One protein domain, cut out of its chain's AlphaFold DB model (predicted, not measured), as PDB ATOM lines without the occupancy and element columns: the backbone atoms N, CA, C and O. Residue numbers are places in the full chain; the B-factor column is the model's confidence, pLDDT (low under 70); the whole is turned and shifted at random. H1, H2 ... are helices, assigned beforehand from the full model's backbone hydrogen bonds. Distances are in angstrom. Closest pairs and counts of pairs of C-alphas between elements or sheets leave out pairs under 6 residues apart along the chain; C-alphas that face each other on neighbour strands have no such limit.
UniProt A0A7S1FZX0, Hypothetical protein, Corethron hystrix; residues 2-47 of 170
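Overview. This is residues 2 to 47 of the 170 residues of the protein "Hypothetical protein" of Corethron hystrix (UniProt A0A7S1FZX0). One long, straight helix, H1, makes the length; after H1 the backbone turns through the tiny helix H2, and residues 39 to 47 fold back along the side of H1. Residues 2 to 14 and 31 to 37 stick out at the two ends. The printed part has 46 residues, with H1 then H2 and no named strand; it is all helix and extended, with a radius of gyration of the C-alphas of 15.1 A and spans of 48 by 16 by 9 A.

Arrangement. Look first at H1, residues 8 to 30, where every O i to N i+4 pair is within hydrogen-bond range. A tight link of 4 residues leads to H2, residues 35 to 38, too short for such a pair. H1 and H2 are apart, but only just: their closest C-alphas are 8.3 A apart.

Along the chain. Find C-alpha 8 at (-31.250, 6.742, 19.051); from there H1 runs 33.0 A to C-alpha 30 at (-33.245, -0.103, -13.119). H2 spans 5.4 A, ending at (-25.579, 3.015, -14.128).

Size, cuts and confidence. The C-alphas farthest apart, those of Ile 2 and Ala 36, are 49.5 A apart. The printed part has no cut. Confidence is under 70 at residues 2 to 6 and 31 to 44.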
ATOM      1  N   ILE A   2     -47.898   4.319  25.770       25.95
ATOM      2  CA  ILE A   2     -46.813   4.731  24.861       25.95
ATOM      3  C   ILE A   2     -45.526   4.066  25.353       25.95
ATOM      4  O   ILE A   2     -44.948   4.484  26.353       25.95
ATOM      5  N   ARG A   3     -45.091   3.002  24.672       29.64
ATOM      6  CA  ARG A   3     -43.765   2.402  24.875       29.64
ATOM      7  C   ARG A   3     -42.726   3.271  24.155       29.64
ATOM      8  O   ARG A   3     -42.267   2.921  23.078       29.64
ATOM      9  N   GLN A   4     -42.402   4.441  24.700       39.38
ATOM     10  CA  GLN A   4     -41.364   5.310  24.134       39.38
ATOM     11  C   GLN A   4     -40.010   4.991  24.759       39.38
ATOM     12  O   GLN A   4     -39.619   5.606  25.742       39.38
ATOM     13  N   TRP A   5     -39.308   4.034  24.158       42.97
ATOM     14  CA  TRP A   5     -37.858   3.878  24.285       42.97
ATOM     15  C   TRP A   5     -37.318   3.327  22.965       42.97
ATOM     16  O   TRP A   5     -36.859   2.193  22.899       42.97
ATOM     17  N   HIS A   6     -37.388   4.118  21.895       53.44
ATOM     18  CA  HIS A   6     -36.460   3.895  20.793       53.44
ATOM     19  C   HIS A   6     -35.160   4.565  21.207       53.44
ATOM     20  O   HIS A   6     -35.090   5.791  21.325       53.44
ATOM     21  N   SER A   7     -34.141   3.762  21.509       74.56
ATOM     22  CA  SER A   7     -32.796   4.315  21.607       74.56
ATOM     23  C   SER A   7     -32.476   4.991  20.268       74.56
ATOM     24  O   SER A   7     -32.908   4.525  19.212       74.56
ATOM     25  N   ILE A   8     -31.714   6.088  20.289       82.62
ATOM     26  CA  ILE A   8     -31.250   6.742  19.051       82.62
ATOM     27  C   ILE A   8     -30.579   5.711  18.119       82.62
ATOM     28  O   ILE A   8     -30.698   5.814  16.905       82.62
ATOM     29  N   GLY A   9     -29.927   4.691  18.693       86.50
ATOM     30  CA  GLY A   9     -29.377   3.552  17.954       86.50
ATOM     31  C   GLY A   9     -30.433   2.773  17.171       86.50
ATOM     32  O   GLY A   9     -30.303   2.657  15.967       86.50
ATOM     33  N   GLN A  10     -31.523   2.328  17.801       86.12
ATOM     34  CA  GLN A  10     -32.575   1.585  17.093       86.12
ATOM     35  C   GLN A  10     -33.247   2.408  15.989       86.12
ATOM     36  O   GLN A  10     -33.554   1.877  14.927       86.12
ATOM     37  N   ALA A  11     -33.481   3.703  16.225       86.81
ATOM     38  CA  ALA A  11     -34.026   4.586  15.195       86.81
ATOM     39  C   ALA A  11     -33.066   4.720  13.999       86.81
ATOM     40  O   ALA A  11     -33.507   4.731  12.851       86.81
ATOM     41  N   TRP A  12     -31.759   4.776  14.268       89.81
ATOM     42  CA  TRP A  12     -30.726   4.752  13.238       89.81
ATOM     43  C   TRP A  12     -30.713   3.427  12.473       89.81
ATOM     44  O   TRP A  12     -30.743   3.440  11.249       89.81
ATOM     45  N   ASP A  13     -30.747   2.292  13.169       90.44
ATOM     46  CA  ASP A  13     -30.731   0.967  12.542       90.44
ATOM     47  C   ASP A  13     -31.954   0.769  11.625       90.44
ATOM     48  O   ASP A  13     -31.838   0.236  10.522       90.44
ATOM     49  N   LEU A  14     -33.131   1.260  12.042       90.50
ATOM     50  CA  LEU A  14     -34.347   1.267  11.222       90.50
ATOM     51  C   LEU A  14     -34.213   2.156   9.979       90.50
ATOM     52  O   LEU A  14     -34.664   1.773   8.898       90.50
ATOM     53  N   MET A  15     -33.589   3.329  10.115       90.69
ATOM     54  CA  MET A  15     -33.288   4.205   8.983       90.69
ATOM     55  C   MET A  15     -32.369   3.494   7.978       90.69
ATOM     56  O   MET A  15     -32.680   3.472   6.791       90.69
ATOM     57  N   GLU A  16     -31.292   2.854   8.440       90.75
ATOM     58  CA  GLU A  16     -30.357   2.120   7.574       90.75
ATOM     59  C   GLU A  16     -31.000   0.904   6.900       90.75
ATOM     60  O   GLU A  16     -30.753   0.635   5.719       90.75
ATOM     61  N   ALA A  17     -31.865   0.182   7.616       90.75
ATOM     62  CA  ALA A  17     -32.649  -0.905   7.041       90.75
ATOM     63  C   ALA A  17     -33.540  -0.396   5.899       90.75
ATOM     64  O   ALA A  17     -33.556  -0.990   4.819       90.75
ATOM     65  N   ARG A  18     -34.204   0.749   6.093       90.38
ATOM     66  CA  ARG A  18     -35.036   1.363   5.056       90.38
ATOM     67  C   ARG A  18     -34.224   1.818   3.843       90.38
ATOM     68  O   ARG A  18     -34.627   1.559   2.714       90.38
ATOM     69  N   GLU A  19     -33.062   2.433   4.047       89.50
ATOM     70  CA  GLU A  19     -32.152   2.809   2.953       89.50
ATOM     71  C   GLU A  19     -31.726   1.592   2.125       89.50
ATOM     72  O   GLU A  19     -31.634   1.656   0.897       89.50
ATOM     73  N   LYS A  20     -31.495   0.453   2.787       88.06
ATOM     74  CA  LYS A  20     -31.163  -0.808   2.121       88.06
ATOM     75  C   LYS A  20     -32.325  -1.330   1.274       88.06
ATOM     76  O   LYS A  20     -32.087  -1.757   0.145       88.06
ATOM     77  N   GLU A  21     -33.555  -1.279   1.779       87.69
ATOM     78  CA  GLU A  21     -34.761  -1.640   1.020       87.69
ATOM     79  C   GLU A  21     -34.965  -0.720  -0.189       87.69
ATOM     80  O   GLU A  21     -35.153  -1.198  -1.309       87.69
ATOM     81  N   ASP A  22     -34.862   0.596   0.012       85.88
ATOM     82  CA  ASP A  22     -35.015   1.589  -1.052       85.88
ATOM     83  C   ASP A  22     -33.929   1.417  -2.126       85.88
ATOM     84  O   ASP A  22     -34.217   1.515  -3.319       85.88
ATOM     85  N   LYS A  23     -32.700   1.062  -1.724       84.44
ATOM     86  CA  LYS A  23     -31.617   0.689  -2.638       84.44
ATOM     87  C   LYS A  23     -31.966  -0.558  -3.451       84.44
ATOM     88  O   LYS A  23     -31.763  -0.546  -4.660       84.44
ATOM     89  N   ILE A  24     -32.474  -1.624  -2.825       82.88
ATOM     90  CA  ILE A  24     -32.873  -2.859  -3.529       82.88
ATOM     91  C   ILE A  24     -33.977  -2.559  -4.546       82.88
ATOM     92  O   ILE A  24     -33.815  -2.896  -5.717       82.88
ATOM     93  N   ARG A  25     -35.038  -1.852  -4.131       82.25
ATOM     94  CA  ARG A  25     -36.140  -1.452  -5.018       82.25
ATOM     95  C   ARG A  25     -35.635  -0.623  -6.198       82.25
ATOM     96  O   ARG A  25     -36.000  -0.887  -7.340       82.25
ATOM     97  N   TRP A  26     -34.761   0.347  -5.926       80.38
ATOM     98  CA  TRP A  26     -34.127   1.160  -6.960       80.38
ATOM     99  C   TRP A  26     -33.337   0.299  -7.958       80.38
ATOM    100  O   TRP A  26     -33.477   0.476  -9.165       80.38
ATOM    101  N   TRP A  27     -32.553  -0.679  -7.486       75.06
ATOM    102  CA  TRP A  27     -31.827  -1.599  -8.369       75.06
ATOM    103  C   TRP A  27     -32.761  -2.446  -9.233       75.06
ATOM    104  O   TRP A  27     -32.473  -2.645 -10.413       75.06
ATOM    105  N   GLU A  28     -33.854  -2.959  -8.671       81.81
ATOM    106  CA  GLU A  28     -34.828  -3.780  -9.398       81.81
ATOM    107  C   GLU A  28     -35.523  -2.999 -10.512       81.81
ATOM    108  O   GLU A  28     -35.591  -3.490 -11.638       81.81
ATOM    109  N   GLU A  29     -35.931  -1.757 -10.243       79.12
ATOM    110  CA  GLU A  29     -36.527  -0.860 -11.240       79.12
ATOM    111  C   GLU A  29     -35.563  -0.581 -12.407       79.12
ATOM    112  O   GLU A  29     -35.967  -0.486 -13.567       79.12
ATOM    113  N   LYS A  30     -34.260  -0.467 -12.122       74.62
ATOM    114  CA  LYS A  30     -33.245  -0.103 -13.119       74.62
ATOM    115  C   LYS A  30     -32.621  -1.293 -13.853       74.62
ATOM    116  O   LYS A  30     -31.874  -1.063 -14.803       74.62
ATOM    117  N   ARG A  31     -32.945  -2.553 -13.516       69.62
ATOM    118  CA  ARG A  31     -32.395  -3.766 -14.177       69.62
ATOM    119  C   ARG A  31     -32.648  -3.848 -15.695       69.62
ATOM    120  O   ARG A  31     -31.952  -4.609 -16.360       69.62
ATOM    121  N   GLY A  32     -33.563  -3.050 -16.253       66.38
ATOM    122  CA  GLY A  32     -33.773  -2.912 -17.704       66.38
ATOM    123  C   GLY A  32     -32.829  -1.933 -18.428       66.38
ATOM    124  O   GLY A  32     -32.846  -1.867 -19.654       66.38
ATOM    125  N   ILE A  33     -32.001  -1.168 -17.707       66.75
ATOM    126  CA  ILE A  33     -31.120  -0.125 -18.262       66.75
ATOM    127  C   ILE A  33     -29.665  -0.633 -18.250       66.75
ATOM    128  O   ILE A  33     -29.219  -1.250 -17.284       66.75
ATOM    129  N   ARG A  34     -28.898  -0.423 -19.334       63.34
ATOM    130  CA  ARG A  34     -27.540  -0.987 -19.523       63.34
ATOM    131  C   ARG A  34     -26.618  -0.725 -18.310       63.34
ATOM    132  O   ARG A  34     -26.306   0.423 -17.998       63.34
ATOM    133  N   LYS A  35     -26.104  -1.806 -17.698       58.22
ATOM    134  CA  LYS A  35     -25.191  -1.835 -16.524       58.22
ATOM    135  C   LYS A  35     -24.049  -0.803 -16.559       58.22
ATOM    136  O   LYS A  35     -23.712  -0.240 -15.524       58.22
ATOM    137  N   ALA A  36     -23.468  -0.543 -17.733       55.16
ATOM    138  CA  ALA A  36     -22.301   0.331 -17.884       55.16
ATOM    139  C   ALA A  36     -22.602   1.832 -17.681       55.16
ATOM    140  O   ALA A  36     -21.706   2.586 -17.323       55.16
ATOM    141  N   GLN A  37     -23.857   2.269 -17.854       56.09
ATOM    142  CA  GLN A  37     -24.257   3.676 -17.687       56.09
ATOM    143  C   GLN A  37     -24.736   3.994 -16.255       56.09
ATOM    144  O   GLN A  37     -24.938   5.152 -15.900       56.09
ATOM    145  N   MET A  38     -24.917   2.956 -15.433       54.28
ATOM    146  CA  MET A  38     -25.579   3.015 -14.128       54.28
ATOM    147  C   MET A  38     -24.590   3.185 -12.960       54.28
ATOM    148  O   MET A  38     -24.928   3.803 -11.957       54.28
ATOM    149  N   ILE A  39     -23.358   2.677 -13.103       56.12
ATOM    150  CA  ILE A  39     -22.355   2.616 -12.023       56.12
ATOM    151  C   ILE A  39     -21.683   3.980 -11.752       56.12
ATOM    152  O   ILE A  39     -21.227   4.210 -10.637       56.12
ATOM    153  N   SER A  40     -21.652   4.913 -12.715       51.19
ATOM    154  CA  SER A  40     -20.935   6.195 -12.560       51.19
ATOM    155  C   SER A  40     -21.797   7.399 -12.153       51.19
ATOM    156  O   SER A  40     -21.237   8.447 -11.839       51.19
ATOM    157  N   ARG A  41     -23.136   7.292 -12.154       53.22
ATOM    158  CA  ARG A  41     -24.040   8.448 -11.945       53.22
ATOM    159  C   ARG A  41     -25.002   8.356 -10.767       53.22
ATOM    160  O   ARG A  41     -25.639   9.355 -10.455       53.22
ATOM    161  N   PHE A  42     -25.120   7.204 -10.114       55.31
ATOM    162  CA  PHE A  42     -26.121   7.019  -9.067       55.31
ATOM    163  C   PHE A  42     -25.468   6.531  -7.777       55.31
ATOM    164  O   PHE A  42     -25.190   5.346  -7.598       55.31
ATOM    165  N   SER A  43     -25.212   7.474  -6.869       59.38
ATOM    166  CA  SER A  43     -24.970   7.160  -5.467       59.38
ATOM    167  C   SER A  43     -26.227   6.506  -4.879       59.38
ATOM    168  O   SER A  43     -27.357   6.862  -5.205       59.38
ATOM    169  N   SER A  44     -26.017   5.493  -4.036       59.81
ATOM    170  CA  SER A  44     -27.076   4.812  -3.280       59.81
ATOM    171  C   SER A  44     -27.988   5.829  -2.572       59.81
ATOM    172  O   SER A  44     -27.451   6.814  -2.065       59.81
ATOM    173  N   PRO A  45     -29.312   5.585  -2.457       73.12
ATOM    174  CA  PRO A  45     -30.224   6.466  -1.732       73.12
ATOM    175  C   PRO A  45     -29.949   6.353  -0.230       73.12
ATOM    176  O   PRO A  45     -30.534   5.540   0.476       73.12
ATOM    177  N   VAL A  46     -28.974   7.119   0.234       86.81
ATOM    178  CA  VAL A  46     -28.652   7.288   1.645       86.81
ATOM    179  C   VAL A  46     -29.103   8.693   2.014       86.81
ATOM    180  O   VAL A  46     -28.866   9.633   1.254       86.81
ATOM    181  N   TYR A  47     -29.746   8.851   3.166       90.94
ATOM    182  CA  TYR A  47     -30.071  10.161   3.704       90.94
ATOM    183  C   TYR A  47     -28.769  10.930   3.934       90.94
ATOM    184  O   TYR A  47     -27.955  10.577   4.794       90.94
TER     185      TYR A  47